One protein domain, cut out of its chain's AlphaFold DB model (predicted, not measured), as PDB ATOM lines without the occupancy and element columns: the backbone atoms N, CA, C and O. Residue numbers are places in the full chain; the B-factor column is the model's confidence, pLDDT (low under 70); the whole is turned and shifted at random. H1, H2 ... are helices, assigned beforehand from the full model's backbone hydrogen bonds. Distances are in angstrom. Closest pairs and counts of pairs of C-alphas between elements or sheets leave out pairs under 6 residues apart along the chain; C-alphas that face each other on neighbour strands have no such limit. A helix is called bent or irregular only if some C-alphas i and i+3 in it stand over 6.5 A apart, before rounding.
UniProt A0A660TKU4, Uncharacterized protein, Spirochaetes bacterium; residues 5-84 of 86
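Overview. This is residues 5 to 84 of the 86 residues of an uncharacterized protein of Spirochaetes bacterium (UniProt A0A660TKU4). A small cluster of mostly short helices has H2 near its middle, with H3 folded back beside H2 as a helical hairpin, the longest helix, H1, passing steeply by H2 on another side, and H4 away from H2, near H3. H5 lies on a further side of H2, and H4 and H6 sit toward opposite ends of the long axis. The 80 printed residues hold H1 to H6 in that order along the chain and no named strand, and the class is all helix. The whole is compact, with a radius of gyration of the C-alphas of 11.7 A, and its outline is elongated, 35 by 22 by 20 A.

Arrangement. Begin at H1, residues 13 to 25, only just irregular: C-alphas 14 and 17 are 6.7 A apart. It is close to but not clearly touching H2, residues 31 to 37, at a steep tilt of 66 degrees; the closest C-alphas, of Ile 19 and Leu 33, are 7.7 A apart. H2 and H3, residues 41 to 47, touch as a hairpin at a shallow tilt of 23 degrees, opposite ways; look at C-alphas 32 and 47, the closest, 4.9 A apart. H2 and H5, residues 56 to 66, only just touch, with 3 pairs of C-alphas within 8 A, the closest being Ile 36 and Tyr 59 at 7.3 A. H6, residues 75 to 83, is close to but not clearly touching H2, about perpendicular at 79 degrees, with C-alphas 37 and 78 closest at 6.6 A. H4, residues 50 to 54, meets H5 only through their link. Every O i to N i+4 pair is within hydrogen-bond range in H2 to H6, and 7 of 9 are in H1.

Along the chain. Find C-alpha 13 at (-38.162, 32.733, 2.434); from there H1 runs 18.4 A to C-alpha 25. H5 spans 15.3 A, and H6 runs 12.2 A to C-alpha 83 at (-18.367, 28.459, -14.775).

Size, cuts and confidence. The C-alphas farthest apart, of Asn 8 and Lys 84, are 35.3 A apart. The printed part has no cut, no link is long, and no printed residue is under 70 in pLDDT.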
ATOM      1  N   LYS A   5     -39.960  41.839  -1.350       93.19
ATOM      2  CA  LYS A   5     -41.395  42.049  -1.490       93.19
ATOM      3  C   LYS A   5     -41.618  43.157  -2.505       93.19
ATOM      4  O   LYS A   5     -40.983  44.208  -2.431       93.19
ATOM      5  N   PHE A   6     -42.531  42.925  -3.434       92.56
ATOM      6  CA  PHE A   6     -42.981  43.919  -4.392       92.56
ATOM      7  C   PHE A   6     -44.505  43.888  -4.456       92.56
ATOM      8  O   PHE A   6     -45.099  42.902  -4.892       92.56
ATOM      9  N   ARG A   7     -45.142  44.978  -4.010       93.44
ATOM     10  CA  ARG A   7     -46.600  45.051  -3.824       93.44
ATOM     11  C   ARG A   7     -47.092  43.876  -2.958       93.44
ATOM     12  O   ARG A   7     -46.639  43.732  -1.822       93.44
ATOM     13  N   ASN A   8     -47.976  43.035  -3.498       94.94
ATOM     14  CA  ASN A   8     -48.548  41.872  -2.816       94.94
ATOM     15  C   ASN A   8     -47.750  40.578  -3.042       94.94
ATOM     16  O   ASN A   8     -48.056  39.568  -2.417       94.94
ATOM     17  N   TRP A   9     -46.716  40.609  -3.886       97.25
ATOM     18  CA  TRP A   9     -45.868  39.454  -4.174       97.25
ATOM     19  C   TRP A   9     -44.587  39.488  -3.350       97.25
ATOM     20  O   TRP A   9     -44.048  40.554  -3.036       97.25
ATOM     21  N   LYS A  10     -44.060  38.312  -3.028       97.06
ATOM     22  CA  LYS A  10     -42.801  38.146  -2.300       97.06
ATOM     23  C   LYS A  10     -42.032  36.948  -2.831       97.06
ATOM     24  O   LYS A  10     -42.634  35.946  -3.188       97.06
ATOM     25  N   ILE A  11     -40.707  37.015  -2.817       97.38
ATOM     26  CA  ILE A  11     -39.903  35.797  -2.947       97.38
ATOM     27  C   ILE A  11     -40.068  35.012  -1.633       97.38
ATOM     28  O   ILE A  11     -39.796  35.583  -0.572       97.38
ATOM     29  N   PRO A  12     -40.547  33.754  -1.659       96.25
ATOM     30  CA  PRO A  12     -40.707  32.955  -0.448       96.25
ATOM     31  C   PRO A  12     -39.381  32.766   0.296       96.25
ATOM     32  O   PRO A  12     -38.351  32.518  -0.328       96.25
ATOM     33  N   GLU A  13     -39.398  32.805   1.632       95.06
ATOM     34  CA  GLU A  13     -38.162  32.733   2.434       95.06
ATOM     35  C   GLU A  13     -37.389  31.425   2.194       95.06
ATOM     36  O   GLU A  13     -36.162  31.431   2.167       95.06
ATOM     37  N   ARG A  14     -38.074  30.305   1.909       95.06
ATOM     38  CA  ARG A  14     -37.417  29.028   1.557       95.06
ATOM     39  C   ARG A  14     -36.522  29.123   0.314       95.06
ATOM     40  O   ARG A  14     -35.579  28.350   0.172       95.06
ATOM     41  N   MET A  15     -36.782  30.089  -0.565       97.06
ATOM     42  CA  MET A  15     -36.010  30.311  -1.789       97.06
ATOM     43  C   MET A  15     -34.723  31.095  -1.524       97.06
ATOM     44  O   MET A  15     -33.851  31.171  -2.388       97.06
ATOM     45  N   ARG A  16     -34.538  31.604  -0.301       95.25
ATOM     46  CA  ARG A  16     -33.334  32.315   0.127       95.25
ATOM     47  C   ARG A  16     -32.065  31.514  -0.043       95.25
ATOM     48  O   ARG A  16     -31.126  31.985  -0.674       95.25
ATOM     49  N   VAL A  17     -32.017  30.336   0.565       96.12
ATOM     50  CA  VAL A  17     -30.809  29.509   0.594       96.12
ATOM     51  C   VAL A  17     -30.350  29.138  -0.820       96.12
ATOM     52  O   VAL A  17     -29.181  29.383  -1.121       96.12
ATOM     53  N   PRO A  18     -31.209  28.619  -1.723       97.00
ATOM     54  CA  PRO A  18     -30.767  28.301  -3.077       97.00
ATOM     55  C   PRO A  18     -30.372  29.547  -3.886       97.00
ATOM     56  O   PRO A  18     -29.399  29.482  -4.635       97.00
ATOM     57  N   ILE A  19     -31.036  30.695  -3.691       97.31
ATOM     58  CA  ILE A  19     -30.621  31.969  -4.304       97.31
ATOM     59  C   ILE A  19     -29.238  32.400  -3.803       97.31
ATOM     60  O   ILE A  19     -28.363  32.739  -4.598       97.31
ATOM     61  N   GLU A  20     -29.004  32.382  -2.491       95.94
ATOM     62  CA  GLU A  20     -27.716  32.780  -1.923       95.94
ATOM     63  C   GLU A  20     -26.595  31.817  -2.336       95.94
ATOM     64  O   GLU A  20     -25.488  32.263  -2.632       95.94
ATOM     65  N   ASN A  21     -26.876  30.516  -2.419       96.56
ATOM     66  CA  ASN A  21     -25.933  29.523  -2.930       96.56
ATOM     67  C   ASN A  21     -25.571  29.784  -4.401       96.56
ATOM     68  O   ASN A  21     -24.394  29.716  -4.753       96.56
ATOM     69  N   TYR A  22     -26.540  30.154  -5.240       97.06
ATOM     70  CA  TYR A  22     -26.284  30.539  -6.629       97.06
ATOM     71  C   TYR A  22     -25.420  31.804  -6.740       97.06
ATOM     72  O   TYR A  22     -24.428  31.828  -7.467       97.06
ATOM     73  N   LEU A  23     -25.773  32.851  -5.990       95.88
ATOM     74  CA  LEU A  23     -25.122  34.160  -6.091       95.88
ATOM     75  C   LEU A  23     -23.747  34.213  -5.421       95.88
ATOM     76  O   LEU A  23     -22.878  34.942  -5.878       95.88
ATOM     77  N   LYS A  24     -23.543  33.495  -4.315       95.06
ATOM     78  CA  LYS A  24     -22.300  33.594  -3.526       95.06
ATOM     79  C   LYS A  24     -21.363  32.421  -3.749       95.06
ATOM     80  O   LYS A  24     -20.154  32.590  -3.696       95.06
ATOM     81  N   LYS A  25     -21.924  31.226  -3.936       95.56
ATOM     82  CA  LYS A  25     -21.159  29.977  -4.019       95.56
ATOM     83  C   LYS A  25     -21.147  29.387  -5.424       95.56
ATOM     84  O   LYS A  25     -20.545  28.338  -5.610       95.56
ATOM     85  N   LYS A  26     -21.833  30.022  -6.385       95.69
ATOM     86  CA  LYS A  26     -21.974  29.550  -7.772       95.69
ATOM     87  C   LYS A  26     -22.494  28.108  -7.852       95.69
ATOM     88  O   LYS A  26     -22.188  27.367  -8.779       95.69
ATOM     89  N   ILE A  27     -23.310  27.704  -6.877       96.38
ATOM     90  CA  ILE A  27     -23.942  26.384  -6.869       96.38
ATOM     91  C   ILE A  27     -25.196  26.450  -7.737       96.38
ATOM     92  O   ILE A  27     -26.054  27.312  -7.534       96.38
ATOM     93  N   LYS A  28     -25.318  25.521  -8.690       96.94
ATOM     94  CA  LYS A  28     -26.490  25.415  -9.563       96.94
ATOM     95  C   LYS A  28     -27.758  25.143  -8.724       96.94
ATOM     96  O   LYS A  28     -27.789  24.137  -8.014       96.94
ATOM     97  N   PRO A  29     -28.795  25.998  -8.787       97.31
ATOM     98  CA  PRO A  29     -30.060  25.753  -8.105       97.31
ATOM     99  C   PRO A  29     -30.945  24.773  -8.897       97.31
ATOM    100  O   PRO A  29     -30.570  24.307  -9.975       97.31
ATOM    101  N   GLY A  30     -32.131  24.472  -8.361       97.56
ATOM    102  CA  GLY A  30     -33.147  23.671  -9.052       97.56
ATOM    103  C   GLY A  30     -33.753  24.365 -10.279       97.56
ATOM    104  O   GLY A  30     -33.556  25.565 -10.499       97.56
ATOM    105  N   ASP A  31     -34.527  23.603 -11.053       98.25
ATOM    106  CA  ASP A  31     -34.961  23.981 -12.405       98.25
ATOM    107  C   ASP A  31     -35.824  25.245 -12.460       98.25
ATOM    108  O   ASP A  31     -35.652  26.056 -13.368       98.25
ATOM    109  N   PHE A  32     -36.673  25.480 -11.454       98.44
ATOM    110  CA  PHE A  32     -37.443  26.722 -11.349       98.44
ATOM    111  C   PHE A  32     -36.539  27.961 -11.309       98.44
ATOM    112  O   PHE A  32     -36.668  28.859 -12.140       98.44
ATOM    113  N   LEU A  33     -35.582  28.009 -10.375       98.19
ATOM    114  CA  LEU A  33     -34.678  29.156 -10.252       98.19
ATOM    115  C   LEU A  33     -33.741  29.272 -11.452       98.19
ATOM    116  O   LEU A  33     -33.444  30.387 -11.870       98.19
ATOM    117  N   ILE A  34     -33.304  28.148 -12.028       98.38
ATOM    118  CA  ILE A  34     -32.559  28.177 -13.288       98.38
ATOM    119  C   ILE A  34     -33.390  28.848 -14.380       98.38
ATOM    120  O   ILE A  34     -32.900  29.791 -14.993       98.38
ATOM    121  N   ALA A  35     -34.649  28.459 -14.579       98.69
ATOM    122  CA  ALA A  35     -35.500  29.083 -15.587       98.69
ATOM    123  C   ALA A  35     -35.710  30.588 -15.330       98.69
ATOM    124  O   ALA A  35     -35.651  31.382 -16.272       98.69
ATOM    125  N   ILE A  36     -35.865  30.996 -14.065       98.31
ATOM    126  CA  ILE A  36     -35.926  32.410 -13.659       98.31
ATOM    127  C   ILE A  36     -34.646  33.156 -14.056       98.31
ATOM    128  O   ILE A  36     -34.716  34.184 -14.732       98.31
ATOM    129  N   PHE A  37     -33.471  32.645 -13.679       98.50
ATOM    130  CA  PHE A  37     -32.198  33.300 -13.983       98.50
ATOM    131  C   PHE A  37     -31.892  33.321 -15.481       98.50
ATOM    132  O   PHE A  37     -31.351  34.307 -15.978       98.50
ATOM    133  N   GLU A  38     -32.274  32.282 -16.222       98.44
ATOM    134  CA  GLU A  38     -32.100  32.202 -17.676       98.44
ATOM    135  C   GLU A  38     -33.097  33.075 -18.456       98.44
ATOM    136  O   GLU A  38     -33.021  33.124 -19.684       98.44
ATOM    137  N   ASN A  39     -34.005  33.778 -17.764       97.62
ATOM    138  CA  ASN A  39     -35.102  34.546 -18.356       97.62
ATOM    139  C   ASN A  39     -35.994  33.686 -19.273       97.62
ATOM    140  O   ASN A  39     -36.486  34.139 -20.309       97.62
ATOM    141  N   ASN A  40     -36.195  32.426 -18.889       98.25
ATOM    142  CA  ASN A  40     -37.076  31.486 -19.561       98.25
ATOM    143  C   ASN A  40     -38.453  31.510 -18.888       98.25
ATOM    144  O   ASN A  40     -38.725  30.738 -17.968       98.25
ATOM    145  N   PHE A  41     -39.320  32.405 -19.364       97.31
ATOM    146  CA  PHE A  41     -40.661  32.598 -18.809       97.31
ATOM    147  C   PHE A  41     -41.492  31.310 -18.829       97.31
ATOM    148  O   PHE A  41     -42.040  30.917 -17.805       97.31
ATOM    149  N   VAL A  42     -41.523  30.605 -19.964       98.12
ATOM    150  CA  VAL A  42     -42.302  29.364 -20.107       98.12
ATOM    151  C   VAL A  42     -41.778  28.272 -19.170       98.12
ATOM    152  O   VAL A  42     -42.562  27.623 -18.483       98.12
ATOM    153  N   GLY A  43     -40.456  28.109 -19.075       98.31
ATOM    154  CA  GLY A  43     -39.845  27.159 -18.142       98.31
ATOM    155  C   GLY A  43     -40.134  27.496 -16.678       98.31
ATOM    156  O   GLY A  43     -40.414  26.602 -15.887       98.31
ATOM    157  N   ALA A  44     -40.130  28.781 -16.315       98.31
ATOM    158  CA  ALA A  44     -40.434  29.204 -14.953       98.31
ATOM    159  C   ALA A  44     -41.872  28.844 -14.551       98.31
ATOM    160  O   ALA A  44     -42.079  28.402 -13.428       98.31
ATOM    161  N   PHE A  45     -42.844  28.963 -15.464       98.12
ATOM    162  CA  PHE A  45     -44.213  28.485 -15.236       98.12
ATOM    163  C   PHE A  45     -44.285  26.962 -15.115       98.12
ATOM    164  O   PHE A  45     -44.954  26.458 -14.221       98.12
ATOM    165  N   ALA A  46     -43.585  26.233 -15.988       98.19
ATOM    166  CA  ALA A  46     -43.625  24.772 -16.010       98.19
ATOM    167  C   ALA A  46     -43.033  24.124 -14.744       98.19
ATOM    168  O   ALA A  46     -43.491  23.063 -14.332       98.19
ATOM    169  N   TYR A  47     -42.020  24.749 -14.136       98.38
ATOM    170  CA  TYR A  47     -41.320  24.208 -12.964       98.38
ATOM    171  C   TYR A  47     -41.758  24.820 -11.627       98.38
ATOM    172  O   TYR A  47     -41.259  24.404 -10.580       98.38
ATOM    173  N   ALA A  48     -42.624  25.835 -11.636       97.88
ATOM    174  CA  ALA A  48     -43.076  26.475 -10.408       97.88
ATOM    175  C   ALA A  48     -44.022  25.562  -9.617       97.88
ATOM    176  O   ALA A  48     -44.957  24.980 -10.162       97.88
ATOM    177  N   ASP A  49     -43.818  25.511  -8.303       97.38
ATOM    178  CA  ASP A  49     -44.887  25.142  -7.376       97.38
ATOM    179  C   ASP A  49     -45.908  26.289  -7.236       97.38
ATOM    180  O   ASP A  49     -45.684  27.408  -7.705       97.38
ATOM    181  N   GLU A  50     -47.033  26.023  -6.570       98.12
ATOM    182  CA  GLU A  50     -48.143  26.975  -6.430       98.12
ATOM    183  C   GLU A  50     -47.723  28.314  -5.797       98.12
ATOM    184  O   GLU A  50     -48.104  29.389  -6.269       98.12
ATOM    185  N   GLU A  51     -46.896  28.283  -4.747       97.50
ATOM    186  CA  GLU A  51     -46.442  29.502  -4.073       97.50
ATOM    187  C   GLU A  51     -45.536  30.335  -4.990       97.50
ATOM    188  O   GLU A  51     -45.683  31.557  -5.072       97.50
ATOM    189  N   ASN A  52     -44.609  29.690  -5.698       97.69
ATOM    190  CA  ASN A  52     -43.703  30.362  -6.621       97.69
ATOM    191  C   ASN A  52     -44.438  30.929  -7.835       97.69
ATOM    192  O   ASN A  52     -44.148  32.058  -8.232       97.69
ATOM    193  N   LEU A  53     -45.413  30.195  -8.372       97.81
ATOM    194  CA  LEU A  53     -46.249  30.623  -9.490       97.81
ATOM    195  C   LEU A  53     -46.999  31.916  -9.147       97.81
ATOM    196  O   LEU A  53     -46.899  32.911  -9.867       97.81
ATOM    197  N   ASN A  54     -47.656  31.937  -7.983       97.75
ATOM    198  CA  ASN A  54     -48.376  33.106  -7.478       97.75
ATOM    199  C   ASN A  54     -47.466  34.318  -7.228       97.75
ATOM    200  O   ASN A  54     -47.936  35.455  -7.222       97.75
ATOM    201  N   ASN A  55     -46.163  34.094  -7.034       97.81
ATOM    202  CA  ASN A  55     -45.179  35.128  -6.725       97.81
ATOM    203  C   ASN A  55     -44.188  35.422  -7.863       97.81
ATOM    204  O   ASN A  55     -43.250  36.198  -7.659       97.81
ATOM    205  N   LEU A  56     -44.396  34.880  -9.068       96.94
ATOM    206  CA  LEU A  56     -43.537  35.117 -10.235       96.94
ATOM    207  C   LEU A  56     -43.201  36.596 -10.492       96.94
ATOM    208  O   LEU A  56     -42.031  36.894 -10.763       96.94
ATOM    209  N   PRO A  57     -44.140  37.554 -10.345       97.25
ATOM    210  CA  PRO A  57     -43.811  38.966 -10.509       97.25
ATOM    211  C   PRO A  57     -42.712  39.453  -9.552       97.25
ATOM    212  O   PRO A  57     -41.857  40.234  -9.964       97.25
ATOM    213  N   ALA A  58     -42.662  38.971  -8.304       97.38
ATOM    214  CA  ALA A  58     -41.612  39.369  -7.362       97.38
ATOM    215  C   ALA A  58     -40.214  38.992  -7.869       97.38
ATOM    216  O   ALA A  58     -39.294  39.798  -7.732       97.38
ATOM    217  N   TYR A  59     -40.066  37.826  -8.507       97.31
ATOM    218  CA  TYR A  59     -38.805  37.407  -9.118       97.31
ATOM    219  C   TYR A  59     -38.398  38.329 -10.264       97.31
ATOM    220  O   TYR A  59     -37.280  38.835 -10.256       97.31
ATOM    221  N   GLY A  60     -39.303  38.609 -11.206       96.19
ATOM    222  CA  GLY A  60     -39.007  39.491 -12.341       96.19
ATOM    223  C   GLY A  60     -38.569  40.892 -11.901       96.19
ATOM    224  O   GLY A  60     -37.550  41.405 -12.367       96.19
ATOM    225  N   TYR A  61     -39.285  41.483 -10.939       95.88
ATOM    226  CA  TYR A  61     -38.918  42.786 -10.378       95.88
ATOM    227  C   TYR A  61     -37.596  42.745  -9.613       95.88
ATOM    228  O   TYR A  61     -36.799  43.676  -9.732       95.88
ATOM    229  N   TRP A  62     -37.360  41.696  -8.828       96.38
ATOM    230  CA  TRP A  62     -36.113  41.533  -8.092       96.38
ATOM    231  C   TRP A  62     -34.919  41.427  -9.037       96.38
ATOM    232  O   TRP A  62     -33.964  42.183  -8.872       96.38
ATOM    233  N   LEU A  63     -34.998  40.564 -10.054       96.19
ATOM    234  CA  LEU A  63     -33.956  40.423 -11.067       96.19
ATOM    235  C   LEU A  63     -33.631  41.786 -11.687       96.19
ATOM    236  O   LEU A  63     -32.499  42.253 -11.580       96.19
ATOM    237  N   TRP A  64     -34.646  42.458 -12.243       95.81
ATOM    238  CA  TRP A  64     -34.479  43.724 -12.960       95.81
ATOM    239  C   TRP A  64     -33.875  44.841 -12.105       95.81
ATOM    240  O   TRP A  64     -33.050  45.606 -12.592       95.81
ATOM    241  N   ASN A  65     -34.280  44.949 -10.837       94.69
ATOM    242  CA  ASN A  65     -33.918  46.093  -9.995       94.69
ATOM    243  C   ASN A  65     -32.753  45.829  -9.037       94.69
ATOM    244  O   ASN A  65     -32.234  46.783  -8.456       94.69
ATOM    245  N   LYS A  66     -32.396  44.565  -8.773       94.06
ATOM    246  CA  LYS A  66     -31.443  44.210  -7.705       94.06
ATOM    247  C   LYS A  66     -30.248  43.393  -8.165       94.06
ATOM    248  O   LYS A  66     -29.276  43.343  -7.414       94.06
ATOM    249  N   LEU A  67     -30.289  42.755  -9.334       94.38
ATOM    250  CA  LEU A  67     -29.193  41.906  -9.796       94.38
ATOM    251  C   LEU A  67     -28.509  42.456 -11.046       94.38
ATOM    252  O   LEU A  67     -29.153  42.935 -11.975       94.38
ATOM    253  N   LEU A  68     -27.192  42.276 -11.103       94.56
ATOM    254  CA  LEU A  68     -26.368  42.552 -12.278       94.56
ATOM    255  C   LEU A  68     -26.724  41.609 -13.433       94.56
ATOM    256  O   LEU A  68     -26.822  40.402 -13.225       94.56
ATOM    257  N   PHE A  69     -26.875  42.121 -14.656       94.50
ATOM    258  CA  PHE A  69     -27.277  41.290 -15.796       94.50
ATOM    259  C   PHE A  69     -26.288  40.163 -16.116       94.50
ATOM    260  O   PHE A  69     -26.658  39.256 -16.841       94.50
ATOM    261  N   GLU A  70     -25.043  40.195 -15.638       95.38
ATOM    262  CA  GLU A  70     -24.049  39.124 -15.813       95.38
ATOM    263  C   GLU A  70     -24.421  37.831 -15.084       95.38
ATOM    264  O   GLU A  70     -24.003  36.758 -15.513       95.38
ATOM    265  N   VAL A  71     -25.191  37.932 -13.995       96.25
ATOM    266  CA  VAL A  71     -25.534  36.791 -13.131       96.25
ATOM    267  C   VAL A  71     -26.914  36.213 -13.438       96.25
ATOM    268  O   VAL A  71     -27.368  35.311 -12.755       96.25
ATOM    269  N   TRP A  72     -27.626  36.753 -14.423       95.94
ATOM    270  CA  TRP A  72     -28.933  36.268 -14.870       95.94
ATOM    271  C   TRP A  72     -29.135  36.676 -16.341       95.94
ATOM    272  O   TRP A  72     -28.157  36.907 -17.042       95.94
ATOM    273  N   LYS A  73     -30.372  36.764 -16.838       96.50
ATOM    274  CA  LYS A  73     -30.797  37.304 -18.150       96.50
ATOM    275  C   LYS A  73     -30.819  36.335 -19.331       96.50
ATOM    276  O   LYS A  73     -31.677  36.503 -20.195       96.50
ATOM    277  N   SER A  74     -29.913  35.366 -19.413       97.75
ATOM    278  CA  SER A  74     -29.937  34.357 -20.481       97.75
ATOM    279  C   SER A  74     -29.246  33.067 -20.059       97.75
ATOM    280  O   SER A  74     -28.393  33.068 -19.170       97.75
ATOM    281  N   LYS A  75     -29.556  31.968 -20.752       97.75
ATOM    282  CA  LYS A  75     -28.872  30.675 -20.590       97.75
ATOM    283  C   LYS A  75     -27.353  30.775 -20.706       97.75
ATOM    284  O   LYS A  75     -26.625  30.123 -19.962       97.75
ATOM    285  N   GLU A  76     -26.867  31.599 -21.627       97.94
ATOM    286  CA  GLU A  76     -25.433  31.823 -21.804       97.94
ATOM    287  C   GLU A  76     -24.822  32.547 -20.601       97.94
ATOM    288  O   GLU A  76     -23.829  32.078 -20.050       97.94
ATOM    289  N   LYS A  77     -25.442  33.639 -20.138       97.50
ATOM    290  CA  LYS A  77     -24.941  34.395 -18.986       97.50
ATOM    291  C   LYS A  77     -24.965  33.574 -17.702       97.50
ATOM    292  O   LYS A  77     -23.965  33.539 -16.994       97.50
ATOM    293  N   VAL A  78     -26.038  32.821 -17.460       97.75
ATOM    294  CA  VAL A  78     -26.135  31.897 -16.318       97.75
ATOM    295  C   VAL A  78     -25.055  30.815 -16.383       97.75
ATOM    296  O   VAL A  78     -24.400  30.540 -15.379       97.75
ATOM    297  N   ARG A  79     -24.824  30.223 -17.561       97.06
ATOM    298  CA  ARG A  79     -23.753  29.240 -17.762       97.06
ATOM    299  C   ARG A  79     -22.376  29.846 -17.498       97.06
ATOM    300  O   ARG A  79     -21.569  29.216 -16.820       97.06
ATOM    301  N   ASN A  80     -22.110  31.039 -18.024       97.00
ATOM    302  CA  ASN A  80     -20.840  31.731 -17.828       97.00
ATOM    303  C   ASN A  80     -20.638  32.093 -16.354       97.00
ATOM    304  O   ASN A  80     -19.551  31.891 -15.830       97.00
ATOM    305  N   TRP A  81     -21.689  32.542 -15.665       96.69
ATOM    306  CA  TRP A  81     -21.662  32.831 -14.233       96.69
ATOM    307  C   TRP A  81     -21.290  31.605 -13.393       96.69
ATOM    308  O   TRP A  81     -20.389  31.684 -12.562       96.69
ATOM    309  N   LEU A  82     -21.937  30.462 -13.647       96.06
ATOM    310  CA  LEU A  82     -21.681  29.209 -12.927       96.06
ATOM    311  C   LEU A  82     -20.294  28.613 -13.211       96.06
ATOM    312  O   LEU A  82     -19.780  27.865 -12.389       96.06
ATOM    313  N   ARG A  83     -19.708  28.915 -14.374       93.75
ATOM    314  CA  ARG A  83     -18.367  28.459 -14.775       93.75
ATOM    315  C   ARG A  83     -17.249  29.413 -14.389       93.75
ATOM    316  O   ARG A  83     -16.090  29.038 -14.488       93.75
ATOM    317  N   LYS A  84     -17.568  30.662 -14.051       82.81
ATOM    318  CA  LYS A  84     -16.559  31.644 -13.674       82.81
ATOM    319  C   LYS A  84     -15.952  31.157 -12.364       82.81
ATOM    320  O   LYS A  84     -16.633  31.200 -11.345       82.81
TER     321      LYS A  84